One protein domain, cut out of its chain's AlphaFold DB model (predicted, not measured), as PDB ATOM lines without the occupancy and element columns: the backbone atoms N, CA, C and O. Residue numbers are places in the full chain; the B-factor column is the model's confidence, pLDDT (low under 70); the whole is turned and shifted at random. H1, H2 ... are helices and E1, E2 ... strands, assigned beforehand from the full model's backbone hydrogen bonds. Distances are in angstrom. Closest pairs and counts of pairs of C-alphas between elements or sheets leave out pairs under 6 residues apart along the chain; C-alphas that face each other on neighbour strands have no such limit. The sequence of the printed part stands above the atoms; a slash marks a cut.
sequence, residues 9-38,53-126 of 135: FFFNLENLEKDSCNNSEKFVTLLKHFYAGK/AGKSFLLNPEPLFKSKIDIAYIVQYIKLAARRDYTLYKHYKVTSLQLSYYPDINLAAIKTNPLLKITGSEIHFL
ATOM      1  N   PHE A   9     -24.720  50.374  24.519       90.00
ATOM      2  CA  PHE A   9     -25.664  51.081  23.676       90.00
ATOM      3  C   PHE A   9     -26.385  52.134  24.506       90.00
ATOM      4  O   PHE A   9     -27.100  51.794  25.447       90.00
ATOM      5  N   PHE A  10     -26.192  53.399  24.147       91.50
ATOM      6  CA  PHE A  10     -26.778  54.534  24.847       91.50
ATOM      7  C   PHE A  10     -28.076  54.985  24.199       91.50
ATOM      8  O   PHE A  10     -28.177  55.045  22.976       91.50
ATOM      9  N   PHE A  11     -29.044  55.354  25.026       92.31
ATOM     10  CA  PHE A  11     -30.334  55.862  24.597       92.31
ATOM     11  C   PHE A  11     -30.961  56.772  25.662       92.31
ATOM     12  O   PHE A  11     -30.437  56.954  26.762       92.31
ATOM     13  N   ASN A  12     -32.089  57.381  25.320       92.69
ATOM     14  CA  ASN A  12     -32.862  58.244  26.195       92.69
ATOM     15  C   ASN A  12     -34.150  57.533  26.611       92.69
ATOM     16  O   ASN A  12     -35.085  57.436  25.813       92.69
ATOM     17  N   LEU A  13     -34.186  57.030  27.847       92.50
ATOM     18  CA  LEU A  13     -35.359  56.331  28.366       92.50
ATOM     19  C   LEU A  13     -36.587  57.248  28.420       92.50
ATOM     20  O   LEU A  13     -37.652  56.846  27.965       92.50
ATOM     21  N   GLU A  14     -36.444  58.477  28.916       91.00
ATOM     22  CA  GLU A  14     -37.575  59.396  29.085       91.00
ATOM     23  C   GLU A  14     -38.245  59.734  27.753       91.00
ATOM     24  O   GLU A  14     -39.468  59.683  27.629       91.00
ATOM     25  N   ASN A  15     -37.449  60.065  26.733       91.62
ATOM     26  CA  ASN A  15     -37.973  60.369  25.405       91.62
ATOM     27  C   ASN A  15     -38.602  59.135  24.758       91.62
ATOM     28  O   ASN A  15     -39.636  59.253  24.104       91.62
ATOM     29  N   LEU A  16     -38.017  57.955  24.974       90.94
ATOM     30  CA  LEU A  16     -38.564  56.699  24.480       90.94
ATOM     31  C   LEU A  16     -39.914  56.369  25.125       90.94
ATOM     32  O   LEU A  16     -40.833  55.971  24.414       90.94
ATOM     33  N   GLU A  17     -40.057  56.559  26.438       90.62
ATOM     34  CA  GLU A  17     -41.316  56.343  27.160       90.62
ATOM     35  C   GLU A  17     -42.399  57.343  26.737       90.62
ATOM     36  O   GLU A  17     -43.549  56.953  26.506       90.62
ATOM     37  N   LYS A  18     -42.024  58.619  26.574       89.56
ATOM     38  CA  LYS A  18     -42.913  59.667  26.052       89.56
ATOM     39  C   LYS A  18     -43.407  59.319  24.650       89.56
ATOM     40  O   LYS A  18     -44.611  59.348  24.399       89.56
ATOM     41  N   ASP A  19     -42.503  58.926  23.752       87.25
ATOM     42  CA  ASP A  19     -42.869  58.539  22.389       87.25
ATOM     43  C   ASP A  19     -43.676  57.237  22.361       87.25
ATOM     44  O   ASP A  19     -44.589  57.098  21.540       87.25
ATOM     45  N   SER A  20     -43.383  56.275  23.240       87.88
ATOM     46  CA  SER A  20     -44.092  54.998  23.271       87.88
ATOM     47  C   SER A  20     -45.495  55.104  23.864       87.88
ATOM     48  O   SER A  20     -46.325  54.259  23.540       87.88
ATOM     49  N   CYS A  21     -45.782  56.121  24.686       85.50
ATOM     50  CA  CYS A  21     -47.088  56.349  25.314       85.50
ATOM     51  C   CYS A  21     -47.637  55.070  25.986       85.50
ATOM     52  O   CYS A  21     -48.744  54.622  25.694       85.50
ATOM     53  N   ASN A  22     -46.814  54.431  26.828       81.25
ATOM     54  CA  ASN A  22     -47.089  53.145  27.500       81.25
ATOM     55  C   ASN A  22     -47.360  51.928  26.591       81.25
ATOM     56  O   ASN A  22     -47.714  50.862  27.087       81.25
ATOM     57  N   ASN A  23     -47.137  52.027  25.279       89.25
ATOM     58  CA  ASN A  23     -47.219  50.880  24.381       89.25
ATOM     59  C   ASN A  23     -45.873  50.136  24.313       89.25
ATOM     60  O   ASN A  23     -44.892  50.644  23.765       89.25
ATOM     61  N   SER A  24     -45.844  48.911  24.843       90.44
ATOM     62  CA  SER A  24     -44.644  48.068  24.912       90.44
ATOM     63  C   SER A  24     -44.095  47.672  23.536       90.44
ATOM     64  O   SER A  24     -42.882  47.694  23.325       90.44
ATOM     65  N   GLU A  25     -44.968  47.357  22.573       89.44
ATOM     66  CA  GLU A  25     -44.570  47.014  21.198       89.44
ATOM     67  C   GLU A  25     -43.887  48.212  20.526       89.44
ATOM     68  O   GLU A  25     -42.807  48.084  19.940       89.44
ATOM     69  N   LYS A  26     -44.481  49.403  20.674       90.56
ATOM     70  CA  LYS A  26     -43.922  50.657  20.166       90.56
ATOM     71  C   LYS A  26     -42.579  50.969  20.821       90.56
ATOM     72  O   LYS A  26     -41.633  51.288  20.108       90.56
ATOM     73  N   PHE A  27     -42.475  50.831  22.145       92.31
ATOM     74  CA  PHE A  27     -41.242  51.062  22.903       92.31
ATOM     75  C   PHE A  27     -40.082  50.221  22.358       92.31
ATOM     76  O   PHE A  27     -39.040  50.756  21.976       92.31
ATOM     77  N   VAL A  28     -40.278  48.903  22.259       90.94
ATOM     78  CA  VAL A  28     -39.229  47.988  21.792       90.94
ATOM     79  C   VAL A  28     -38.909  48.224  20.318       90.94
ATOM     80  O   VAL A  28     -37.742  48.180  19.936       90.94
ATOM     81  N   THR A  29     -39.909  48.518  19.484       89.75
ATOM     82  CA  THR A  29     -39.693  48.778  18.052       89.75
ATOM     83  C   THR A  29     -38.870  50.044  17.821       89.75
ATOM     84  O   THR A  29     -37.901  50.009  17.066       89.75
ATOM     85  N   LEU A  30     -39.202  51.144  18.507       90.44
ATOM     86  CA  LEU A  30     -38.446  52.397  18.422       90.44
ATOM     87  C   LEU A  30     -36.993  52.203  18.861       90.44
ATOM     88  O   LEU A  30     -36.075  52.640  18.166       90.44
ATOM     89  N   LEU A  31     -36.777  51.484  19.965       90.56
ATOM     90  CA  LEU A  31     -35.433  51.197  20.452       90.56
ATOM     91  C   LEU A  31     -34.644  50.303  19.485       90.56
ATOM     92  O   LEU A  31     -33.472  50.569  19.230       90.56
ATOM     93  N   LYS A  32     -35.281  49.281  18.898       89.38
ATOM     94  CA  LYS A  32     -34.673  48.423  17.867       89.38
ATOM     95  C   LYS A  32     -34.287  49.216  16.619       89.38
ATOM     96  O   LYS A  32     -33.214  48.988  16.065       89.38
ATOM     97  N   HIS A  33     -35.142  50.137  16.170       88.06
ATOM     98  CA  HIS A  33     -34.853  51.001  15.021       88.06
ATOM     99  C   HIS A  33     -33.650  51.903  15.303       88.06
ATOM    100  O   HIS A  33     -32.751  51.997  14.466       88.06
ATOM    101  N   PHE A  34     -33.610  52.490  16.501       89.06
ATOM    102  CA  PHE A  34     -32.501  53.324  16.949       89.06
ATOM    103  C   PHE A  34     -31.190  52.535  17.047       89.06
ATOM    104  O   PHE A  34     -30.177  52.968  16.507       89.06
ATOM    105  N   TYR A  35     -31.226  51.337  17.638       88.62
ATOM    106  CA  TYR A  35     -30.071  50.440  17.719       88.62
ATOM    107  C   TYR A  35     -29.535  50.039  16.342       88.62
ATOM    108  O   TYR A  35     -28.329  50.025  16.120       88.62
ATOM    109  N   ALA A  36     -30.425  49.747  15.393       85.38
ATOM    110  CA  ALA A  36     -30.038  49.362  14.041       85.38
ATOM    111  C   ALA A  36     -29.517  50.533  13.185       85.38
ATOM    112  O   ALA A  36     -29.168  50.311  12.026       85.38
ATOM    113  N   GLY A  37     -29.532  51.772  13.697       79.00
ATOM    114  CA  GLY A  37     -29.178  52.972  12.931       79.00
ATOM    115  C   GLY A  37     -30.069  53.192  11.704       79.00
ATOM    116  O   GLY A  37     -29.677  53.877  10.760       79.00
ATOM    117  N   LYS A  38     -31.259  52.577  11.672       70.81
ATOM    118  CA  LYS A  38     -32.151  52.640  10.515       70.81
ATOM    119  C   LYS A  38     -32.958  53.928  10.573       70.81
ATOM    120  O   LYS A  38     -33.718  54.149  11.513       70.81
ATOM    121  N   ALA A  53     -31.113  59.778  21.653       87.81
ATOM    122  CA  ALA A  53     -29.770  59.857  22.227       87.81
ATOM    123  C   ALA A  53     -29.830  60.327  23.693       87.81
ATOM    124  O   ALA A  53     -30.452  61.346  24.003       87.81
ATOM    125  N   GLY A  54     -29.191  59.591  24.606       89.12
ATOM    126  CA  GLY A  54     -29.251  59.876  26.041       89.12
ATOM    127  C   GLY A  54     -28.171  59.166  26.853       89.12
ATOM    128  O   GLY A  54     -27.204  58.653  26.297       89.12
ATOM    129  N   LYS A  55     -28.327  59.184  28.182       89.44
ATOM    130  CA  LYS A  55     -27.362  58.617  29.143       89.44
ATOM    131  C   LYS A  55     -27.715  57.202  29.605       89.44
ATOM    132  O   LYS A  55     -26.854  56.518  30.153       89.44
ATOM    133  N   SER A  56     -28.962  56.774  29.409       92.69
ATOM    134  CA  SER A  56     -29.386  55.410  29.725       92.69
ATOM    135  C   SER A  56     -28.633  54.435  28.835       92.69
ATOM    136  O   SER A  56     -28.379  54.747  27.673       92.69
ATOM    137  N   PHE A  57     -28.276  53.262  29.354       91.88
ATOM    138  CA  PHE A  57     -27.481  52.312  28.586       91.88
ATOM    139  C   PHE A  57     -27.922  50.862  28.776       91.88
ATOM    140  O   PHE A  57     -28.377  50.449  29.845       91.88
ATOM    141  N   LEU A  58     -27.747  50.086  27.709       91.50
ATOM    142  CA  LEU A  58     -27.836  48.630  27.700       91.50
ATOM    143  C   LEU A  58     -26.506  48.065  27.235       91.50
ATOM    144  O   LEU A  58     -25.906  48.567  26.286       91.50
ATOM    145  N   LEU A  59     -26.057  46.997  27.867       89.00
ATOM    146  CA  LEU A  59     -24.905  46.247  27.400       89.00
ATOM    147  C   LEU A  59     -25.397  45.127  26.484       89.00
ATOM    148  O   LEU A  59     -26.361  44.445  26.809       89.00
ATOM    149  N   ASN A  60     -24.748  44.947  25.330       85.31
ATOM    150  CA  ASN A  60     -25.046  43.854  24.394       85.31
ATOM    151  C   ASN A  60     -26.564  43.610  24.177       85.31
ATOM    152  O   ASN A  60     -27.076  42.554  24.542       85.31
ATOM    153  N   PRO A  61     -27.313  44.567  23.603       87.25
ATOM    154  CA  PRO A  61     -28.772  44.473  23.527       87.25
ATOM    155  C   PRO A  61     -29.289  43.463  22.480       87.25
ATOM    156  O   PRO A  61     -30.485  43.176  22.445       87.25
ATOM    157  N   GLU A  62     -28.433  42.892  21.622       86.81
ATOM    158  CA  GLU A  62     -28.881  41.956  20.579       86.81
ATOM    159  C   GLU A  62     -29.651  40.728  21.093       86.81
ATOM    160  O   GLU A  62     -30.705  40.426  20.521       86.81
ATOM    161  N   PRO A  63     -29.178  39.987  22.119       86.56
ATOM    162  CA  PRO A  63     -29.874  38.800  22.606       86.56
ATOM    163  C   PRO A  63     -31.246  39.155  23.176       86.56
ATOM    164  O   PRO A  63     -32.211  38.428  22.951       86.56
ATOM    165  N   LEU A  64     -31.352  40.321  23.822       87.94
ATOM    166  CA  LEU A  64     -32.608  40.848  24.340       87.94
ATOM    167  C   LEU A  64     -33.617  41.074  23.204       87.94
ATOM    168  O   LEU A  64     -34.765  40.642  23.290       87.94
ATOM    169  N   PHE A  65     -33.177  41.681  22.098       86.06
ATOM    170  CA  PHE A  65     -34.021  41.956  20.933       86.06
ATOM    171  C   PHE A  65     -34.422  40.720  20.126       86.06
ATOM    172  O   PHE A  65     -35.471  40.760  19.471       86.06
ATOM    173  N   LYS A  66     -33.606  39.662  20.157       86.56
ATOM    174  CA  LYS A  66     -33.870  38.367  19.507       86.56
ATOM    175  C   LYS A  66     -34.657  37.400  20.402       86.56
ATOM    176  O   LYS A  66     -35.110  36.368  19.910       86.56
ATOM    177  N   SER A  67     -34.807  37.706  21.692       85.81
ATOM    178  CA  SER A  67     -35.543  36.859  22.632       85.81
ATOM    179  C   SER A  67     -37.021  36.725  22.235       85.81
ATOM    180  O   SER A  67     -37.622  37.648  21.685       85.81
ATOM    181  N   LYS A  68     -37.607  35.551  22.505       86.25
ATOM    182  CA  LYS A  68     -39.040  35.257  22.296       86.25
ATOM    183  C   LYS A  68     -39.888  35.533  23.545       86.25
ATOM    184  O   LYS A  68     -41.018  35.068  23.638       86.25
ATOM    185  N   ILE A  69     -39.305  36.210  24.529       88.88
ATOM    186  CA  ILE A  69     -39.953  36.512  25.803       88.88
ATOM    187  C   ILE A  69     -40.972  37.634  25.587       88.88
ATOM    188  O   ILE A  69     -40.858  38.415  24.641       88.88
ATOM    189  N   ASP A  70     -41.979  37.689  26.459       90.19
ATOM    190  CA  ASP A  70     -43.018  38.709  26.400       90.19
ATOM    191  C   ASP A  70     -42.427  40.128  26.348       90.19
ATOM    192  O   ASP A  70     -41.478  40.475  27.061       90.19
ATOM    193  N   ILE A  71     -43.011  40.965  25.490       90.62
ATOM    194  CA  ILE A  71     -42.538  42.327  25.246       90.62
ATOM    195  C   ILE A  71     -42.607  43.156  26.536       90.62
ATOM    196  O   ILE A  71     -41.724  43.979  26.768       90.62
ATOM    197  N   ALA A  72     -43.593  42.931  27.410       90.00
ATOM    198  CA  ALA A  72     -43.692  43.621  28.692       90.00
ATOM    199  C   ALA A  72     -42.482  43.330  29.593       90.00
ATOM    200  O   ALA A  72     -41.920  44.256  30.182       90.00
ATOM    201  N   TYR A  73     -42.016  42.078  29.634       91.06
ATOM    202  CA  TYR A  73     -40.814  41.700  30.380       91.06
ATOM    203  C   TYR A  73     -39.548  42.321  29.790       91.06
ATOM    204  O   TYR A  73     -38.687  42.787  30.536       91.06
ATOM    205  N   ILE A  74     -39.448  42.390  28.460       91.44
ATOM    206  CA  ILE A  74     -38.337  43.070  27.780       91.44
ATOM    207  C   ILE A  74     -38.333  44.564  28.125       91.44
ATOM    208  O   ILE A  74     -37.294  45.120  28.470       91.44
ATOM    209  N   VAL A  75     -39.490  45.227  28.076       91.62
ATOM    210  CA  VAL A  75     -39.614  46.648  28.432       91.62
ATOM    211  C   VAL A  75     -39.217  46.880  29.886       91.62
ATOM    212  O   VAL A  75     -38.440  47.788  30.170       91.62
ATOM    213  N   GLN A  76     -39.708  46.050  30.805       90.81
ATOM    214  CA  GLN A  76     -39.376  46.140  32.225       90.81
ATOM    215  C   GLN A  76     -37.871  45.970  32.466       90.81
ATOM    216  O   GLN A  76     -37.274  46.766  33.189       90.81
ATOM    217  N   TYR A  77     -37.249  44.992  31.801       92.25
ATOM    218  CA  TYR A  77     -35.803  44.797  31.817       92.25
ATOM    219  C   TYR A  77     -35.069  46.063  31.364       92.25
ATOM    220  O   TYR A  77     -34.182  46.545  32.065       92.25
ATOM    221  N   ILE A  78     -35.470  46.644  30.226       92.31
ATOM    222  CA  ILE A  78     -34.820  47.831  29.658       92.31
ATOM    223  C   ILE A  78     -34.941  49.028  30.599       92.31
ATOM    224  O   ILE A  78     -33.956  49.729  30.819       92.31
ATOM    225  N   LYS A  79     -36.127  49.256  31.170       91.62
ATOM    226  CA  LYS A  79     -36.376  50.355  32.113       91.62
ATOM    227  C   LYS A  79     -35.484  50.253  33.349       91.62
ATOM    228  O   LYS A  79     -34.910  51.251  33.769       91.62
ATOM    229  N   LEU A  80     -35.337  49.055  33.911       91.00
ATOM    230  CA  LEU A  80     -34.476  48.828  35.075       91.00
ATOM    231  C   LEU A  80     -32.995  48.978  34.719       91.00
ATOM    232  O   LEU A  80     -32.251  49.649  35.430       91.00
ATOM    233  N   ALA A  81     -32.575  48.412  33.591       91.19
ATOM    234  CA  ALA A  81     -31.207  48.516  33.104       91.19
ATOM    235  C   ALA A  81     -30.813  49.976  32.814       91.19
ATOM    236  O   ALA A  81     -29.698  50.401  33.116       91.19
ATOM    237  N   ALA A  82     -31.746  50.769  32.292       91.38
ATOM    238  CA  ALA A  82     -31.570  52.187  32.009       91.38
ATOM    239  C   ALA A  82     -31.378  53.069  33.251       91.38
ATOM    240  O   ALA A  82     -30.832  54.162  33.112       91.38
ATOM    241  N   ARG A  83     -31.827  52.617  34.432       88.19
ATOM    242  CA  ARG A  83     -31.650  53.330  35.710       88.19
ATOM    243  C   ARG A  83     -30.236  53.192  36.281       88.19
ATOM    244  O   ARG A  83     -29.884  53.918  37.201       88.19
ATOM    245  N   ARG A  84     -29.420  52.266  35.775       89.56
ATOM    246  CA  ARG A  84     -28.052  52.064  36.271       89.56
ATOM    247  C   ARG A  84     -27.169  53.279  35.989       89.56
ATOM    248  O   ARG A  84     -27.333  53.968  34.985       89.56
ATOM    249  N   ASP A  85     -26.162  53.463  36.835       86.69
ATOM    250  CA  ASP A  85     -25.113  54.453  36.610       86.69
ATOM    251  C   ASP A  85     -24.006  53.869  35.717       86.69
ATOM    252  O   ASP A  85     -23.330  52.895  36.069       86.69
ATOM    253  N   TYR A  86     -23.795  54.479  34.549       87.00
ATOM    254  CA  TYR A  86     -22.744  54.070  33.616       87.00
ATOM    255  C   TYR A  86     -21.333  54.256  34.196       87.00
ATOM    256  O   TYR A  86     -20.412  53.519  33.843       87.00
ATOM    257  N   THR A  87     -21.150  55.206  35.111       86.38
ATOM    258  CA  THR A  87     -19.885  55.462  35.810       86.38
ATOM    259  C   THR A  87     -19.465  54.235  36.612       86.38
ATOM    260  O   THR A  87     -18.316  53.800  36.516       86.38
ATOM    261  N   LEU A  88     -20.410  53.596  37.313       86.56
ATOM    262  CA  LEU A  88     -20.147  52.360  38.055       86.56
ATOM    263  C   LEU A  88     -19.718  51.225  37.123       86.56
ATOM    264  O   LEU A  88     -18.736  50.536  37.398       86.56
ATOM    265  N   TYR A  89     -20.378  51.073  35.976       86.44
ATOM    266  CA  TYR A  89     -19.953  50.098  34.974       86.44
ATOM    267  C   TYR A  89     -18.562  50.420  34.400       86.44
ATOM    268  O   TYR A  89     -17.734  49.529  34.195       86.44
ATOM    269  N   LYS A  90     -18.269  51.696  34.138       84.25
ATOM    270  CA  LYS A  90     -16.992  52.126  33.562       84.25
ATOM    271  C   LYS A  90     -15.818  51.819  34.495       84.25
ATOM    272  O   LYS A  90     -14.822  51.279  34.016       84.25
ATOM    273  N   HIS A  91     -15.958  52.125  35.785       86.94
ATOM    274  CA  HIS A  91     -14.889  51.988  36.779       86.94
ATOM    275  C   HIS A  91     -14.823  50.596  37.418       86.94
ATOM    276  O   HIS A  91     -13.734  50.048  37.558       86.94
ATOM    277  N   TYR A  92     -15.971  49.998  37.743       85.88
ATOM    278  CA  TYR A  92     -16.051  48.764  38.534       85.88
ATOM    279  C   TYR A  92     -16.641  47.577  37.769       85.88
ATOM    280  O   TYR A  92     -16.712  46.479  38.309       85.88
ATOM    281  N   LYS A  93     -17.074  47.769  36.513       83.62
ATOM    282  CA  LYS A  93     -17.750  46.740  35.697       83.62
ATOM    283  C   LYS A  93     -19.012  46.167  36.348       83.62
ATOM    284  O   LYS A  93     -19.447  45.087  35.962       83.62
ATOM    285  N   VAL A  94     -19.628  46.922  37.257       84.75
ATOM    286  CA  VAL A  94     -20.899  46.567  37.894       84.75
ATOM    287  C   VAL A  94     -22.009  46.587  36.848       84.75
ATOM    288  O   VAL A  94     -22.216  47.592  36.166       84.75
ATOM    289  N   THR A  95     -22.700  45.459  36.709       86.00
ATOM    290  CA  THR A  95     -23.837  45.282  35.795       86.00
ATOM    291  C   THR A  95     -25.168  45.155  36.527       86.00
ATOM    292  O   THR A  95     -26.207  45.300  35.880       86.00
ATOM    293  N   SER A  96     -25.139  44.915  37.844       88.00
ATOM    294  CA  SER A  96     -26.311  44.795  38.709       88.00
ATOM    295  C   SER A  96     -26.881  46.159  39.114       88.00
ATOM    296  O   SER A  96     -26.206  47.191  39.073       88.00
ATOM    297  N   LEU A  97     -28.165  46.172  39.476       88.81
ATOM    298  CA  LEU A  97     -28.855  47.329  40.042       88.81
ATOM    299  C   LEU A  97     -29.067  47.097  41.542       88.81
ATOM    300  O   LEU A  97     -29.785  46.179  41.934       88.81
ATOM    301  N   GLN A  98     -28.462  47.948  42.364       86.69
ATOM    302  CA  GLN A  98     -28.615  47.957  43.821       86.69
ATOM    303  C   GLN A  98     -30.009  48.476  44.209       86.69
ATOM    304  O   GLN A  98     -30.325  49.641  43.969       86.69
ATOM    305  N   LEU A  99     -30.833  47.634  44.835       84.94
ATOM    306  CA  LEU A  99     -32.203  47.965  45.250       84.94
ATOM    307  C   LEU A  99     -32.256  49.024  46.353       84.94
ATOM    308  O   LEU A  99     -33.226  49.772  46.428       84.94
ATOM    309  N   SER A 100     -31.208  49.132  47.174       84.06
ATOM    310  CA  SER A 100     -31.131  50.107  48.270       84.06
ATOM    311  C   SER A 100     -31.274  51.561  47.806       84.06
ATOM    312  O   SER A 100     -31.725  52.397  48.582       84.06
ATOM    313  N   TYR A 101     -30.930  51.866  46.549       82.06
ATOM    314  CA  TYR A 101     -31.082  53.209  45.975       82.06
ATOM    315  C   TYR A 101     -32.456  53.463  45.343       82.06
ATOM    316  O   TYR A 101     -32.757  54.603  44.994       82.06
ATOM    317  N   TYR A 102     -33.285  52.428  45.184       83.62
ATOM    318  CA  TYR A 102     -34.552  52.493  44.452       83.62
ATOM    319  C   TYR A 102     -35.692  51.833  45.242       83.62
ATOM    320  O   TYR A 102     -36.220  50.794  44.828       83.62
ATOM    321  N   PRO A 103     -36.097  52.420  46.384       79.25
ATOM    322  CA  PRO A 103     -37.185  51.886  47.204       79.25
ATOM    323  C   PRO A 103     -38.550  51.928  46.495       79.25
ATOM    324  O   PRO A 103     -39.487  51.265  46.930       79.25
ATOM    325  N   ASP A 104     -38.672  52.683  45.398       83.12
ATOM    326  CA  ASP A 104     -39.865  52.762  44.550       83.12
ATOM    327  C   ASP A 104     -40.079  51.518  43.667       83.12
ATOM    328  O   ASP A 104     -41.152  51.347  43.084       83.12
ATOM    329  N   ILE A 105     -39.077  50.638  43.541       83.25
ATOM    330  CA  ILE A 105     -39.180  49.445  42.695       83.25
ATOM    331  C   ILE A 105     -40.078  48.399  43.357       83.25
ATOM    332  O   ILE A 105     -39.759  47.814  44.392       83.25
ATOM    333  N   ASN A 106     -41.181  48.073  42.685       82.88
ATOM    334  CA  ASN A 106     -42.067  46.997  43.107       82.88
ATOM    335  C   ASN A 106     -41.458  45.616  42.792       82.88
ATOM    336  O   ASN A 106     -41.609  45.087  41.687       82.88
ATOM    337  N   LEU A 107     -40.805  45.017  43.795       81.12
ATOM    338  CA  LEU A 107     -40.178  43.692  43.711       81.12
ATOM    339  C   LEU A 107     -41.149  42.581  43.291       81.12
ATOM    340  O   LEU A 107     -40.767  41.681  42.542       81.12
ATOM    341  N   ALA A 108     -42.409  42.645  43.725       81.12
ATOM    342  CA  ALA A 108     -43.404  41.629  43.383       81.12
ATOM    343  C   ALA A 108     -43.700  41.612  41.875       81.12
ATOM    344  O   ALA A 108     -43.851  40.544  41.285       81.12
ATOM    345  N   ALA A 109     -43.711  42.788  41.240       80.44
ATOM    346  CA  ALA A 109     -43.956  42.926  39.808       80.44
ATOM    347  C   ALA A 109     -42.755  42.509  38.941       80.44
ATOM    348  O   ALA A 109     -42.943  42.139  37.784       80.44
ATOM    349  N   ILE A 110     -41.523  42.587  39.461       83.25
ATOM    350  CA  ILE A 110     -40.305  42.226  38.711       83.25
ATOM    351  C   ILE A 110     -39.874  40.772  38.930       83.25
ATOM    352  O   ILE A 110     -39.196  40.210  38.076       83.25
ATOM    353  N   LYS A 111     -40.292  40.131  40.033       81.62
ATOM    354  CA  LYS A 111     -39.927  38.740  40.360       81.62
ATOM    355  C   LYS A 111     -40.449  37.718  39.342       81.62
ATOM    356  O   LYS A 111     -39.902  36.628  39.238       81.62
ATOM    357  N   THR A 112     -41.499  38.058  38.599       85.69
ATOM    358  CA  THR A 112     -42.078  37.200  37.553       85.69
ATOM    359  C   THR A 112     -41.311  37.255  36.232       85.69
ATOM    360  O   THR A 112     -41.573  36.445  35.348       85.69
ATOM    361  N   ASN A 113     -40.374  38.195  36.078       85.81
ATOM    362  CA  ASN A 113     -39.650  38.399  34.835       85.81
ATOM    363  C   ASN A 113     -38.473  37.410  34.710       85.81
ATOM    364  O   ASN A 113     -37.510  37.523  35.471       85.81
ATOM    365  N   PRO A 114     -38.479  36.493  33.724       86.69
ATOM    366  CA  PRO A 114     -37.425  35.486  33.569       86.69
ATOM    367  C   PRO A 114     -36.067  36.070  33.140       86.69
ATOM    368  O   PRO A 114     -35.060  35.369  33.168       86.69
ATOM    369  N   LEU A 115     -36.021  37.340  32.725       87.38
ATOM    370  CA  LEU A 115     -34.795  38.032  32.311       87.38
ATOM    371  C   LEU A 115     -34.030  38.669  33.476       87.38
ATOM    372  O   LEU A 115     -32.922  39.177  33.280       87.38
ATOM    373  N   LEU A 116     -34.635  38.689  34.663       88.81
ATOM    374  CA  LEU A 116     -34.107  39.344  35.848       88.81
ATOM    375  C   LEU A 116     -33.883  38.305  36.939       88.81
ATOM    376  O   LEU A 116     -34.747  37.477  37.219       88.81
ATOM    377  N   LYS A 117     -32.732  38.379  37.603       86.81
ATOM    378  CA  LYS A 117     -32.461  37.590  38.804       86.81
ATOM    379  C   LYS A 117     -32.318  38.537  39.975       86.81
ATOM    380  O   LYS A 117     -31.434  39.382  39.979       86.81
ATOM    381  N   ILE A 118     -33.189  38.394  40.961       84.50
ATOM    382  CA  ILE A 118     -33.127  39.191  42.182       84.50
ATOM    383  C   ILE A 118     -32.382  38.359  43.220       84.50
ATOM    384  O   ILE A 118     -32.850  37.287  43.607       84.50
ATOM    385  N   THR A 119     -31.220  38.830  43.652       81.00
ATOM    386  CA  THR A 119     -30.403  38.186  44.683       81.00
ATOM    387  C   THR A 119     -30.316  39.117  45.877       81.00
ATOM    388  O   THR A 119     -29.519  40.051  45.887       81.00
ATOM    389  N   GLY A 120     -31.164  38.883  46.882       79.38
ATOM    390  CA  GLY A 120     -31.211  39.711  48.090       79.38
ATOM    391  C   GLY A 120     -31.502  41.181  47.772       79.38
ATOM    392  O   GLY A 120     -32.655  41.542  47.546       79.38
ATOM    393  N   SER A 121     -30.451  42.006  47.754       83.62
ATOM    394  CA  SER A 121     -30.480  43.458  47.543       83.62
ATOM    395  C   SER A 121     -30.111  43.918  46.127       83.62
ATOM    396  O   SER A 121     -30.076  45.121  45.881       83.62
ATOM    397  N   GLU A 122     -29.846  43.012  45.187       87.44
ATOM    398  CA  GLU A 122     -29.419  43.374  43.831       87.44
ATOM    399  C   GLU A 122     -30.274  42.710  42.750       87.44
ATOM    400  O   GLU A 122     -30.738  41.576  42.894       87.44
ATOM    401  N   ILE A 123     -30.477  43.424  41.640       88.62
ATOM    402  CA  ILE A 123     -31.068  42.888  40.412       88.62
ATOM    403  C   ILE A 123     -29.948  42.642  39.405       88.62
ATOM    404  O   ILE A 123     -29.275  43.577  38.967       88.62
ATOM    405  N   HIS A 124     -29.802  41.392  38.990       89.00
ATOM    406  CA  HIS A 124     -28.931  40.971  37.904       89.00
ATOM    407  C   HIS A 124     -29.715  40.836  36.605       89.00
ATOM    408  O   HIS A 124     -30.871  40.403  36.573       89.00
ATOM    409  N   PHE A 125     -29.037  41.180  35.518       89.06
ATOM    410  CA  PHE A 125     -29.594  41.245  34.178       89.06
ATOM    411  C   PHE A 125     -29.025  40.100  33.341       89.06
ATOM    412  O   PHE A 125     -27.833  40.092  33.039       89.06
ATOM    413  N   LEU A 126     -29.874  39.142  32.955       85.62
ATOM    414  CA  LEU A 126     -29.460  37.870  32.349       85.62
ATOM    415  C   LEU A 126     -28.506  38.026  31.152       85.62
ATOM    416  O   LEU A 126     -27.550  37.269  31.023       85.62
TER     417      LEU A 126
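This is residues 9 to 38 and 53 to 126 of the 135 residues of an uncharacterized protein of Parcubacteria group bacterium ADurb.Bin216 (UniProt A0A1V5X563). Helix H4 runs through the middle of a two-sided body: the small hairpin E3-E4 packs on one side of it, and H2, with H1 packed on H2, is on the other. A second two-stranded sheet, E1-E2, has its strand E2 beside the last residues of H4, while H5 lies far from the middle and a long link without a named element leads from it past E4 to the short H6. The printed part has 104 residues with six named helices and four named strands, in the order E1 H1 H2 E2 H3 H4 H5 H6 E3 E4. Both sheets are antiparallel and the class is mixed, helices and strands. The whole is compact and rounded, with a radius of gyration of the C-alphas of 13.3 A and spans of 38 by 31 by 24 A.

E3 is residues 116 to 119, 9.6 A long, and E4 is residues 122 to 125, 9.9 A, ending with C-alpha 125 at (-29.594, 41.245, 34.178). H4, residues 71 to 82, is 16.2 A long and begins with C-alpha 71 at (-42.538, 42.327, 25.246). E1, residues 9 to 11, begins with C-alpha 9 at (-25.664, 51.081, 23.676), and E2 is residues 56 to 59, 10.5 A long. H1 is residues 13 to 20, 10.2 A, and H2 is residues 24 to 35, 16.4 A. H3 is residues 62 to 66, H5 residues 86 to 92 and H6 residues 107 to 110.

E3 and E4 form a hairpin, their directions at 151 degrees, with N 117 and O 124 within hydrogen-bond range at 2.9 A. The closest C-alphas of H4 and E4 are those of Ala 81 and Phe 125, 7.5 A apart. H4 and H6 are close but not clearly touching, at Gln 76 and Ile 110, with C-alphas 7.6 A apart. H2 touches H4 with residues 24 to 28 alone, the closest C-alphas, of Ser 24 and Ala 72, being 5.9 A apart; they run the same way at a steep tilt of 55 degrees. H1 touches H2 at Ser 20 and Phe 27, with C-alphas 4.9 A apart, opposite ways at a steep tilt of 59 degrees. E1 and E2 are antiparallel at 158 degrees, with N 9 and O 58 at 2.8 A, within hydrogen-bond range. The closest C-alphas of E2 and H4, those of Ser 56 and Ala 82, are 4.5 A apart. H3 is close to but not clearly touching H4, with the C-alphas of Leu 64 and Ile 74 7.0 A apart. H4 and H5 are apart. In H1, H2, H3, H4 and H5 every O i to N i+4 pair is within hydrogen-bond range; H6 is too short for one.

The two C-alphas farthest apart, of Lys 38 and Gly 120, are 39.7 A apart. Residues 39 to 52 are not printed, and C-alphas 38 and 53 are 14.0 A apart across the cut. The link from H5 to H6, residues 93 to 106, is long; its residues 97 to 98 pair antiparallel with residues 122 to 123 of E4. The mean pLDDT of the printed part is 87.4, and no printed residue is under 70.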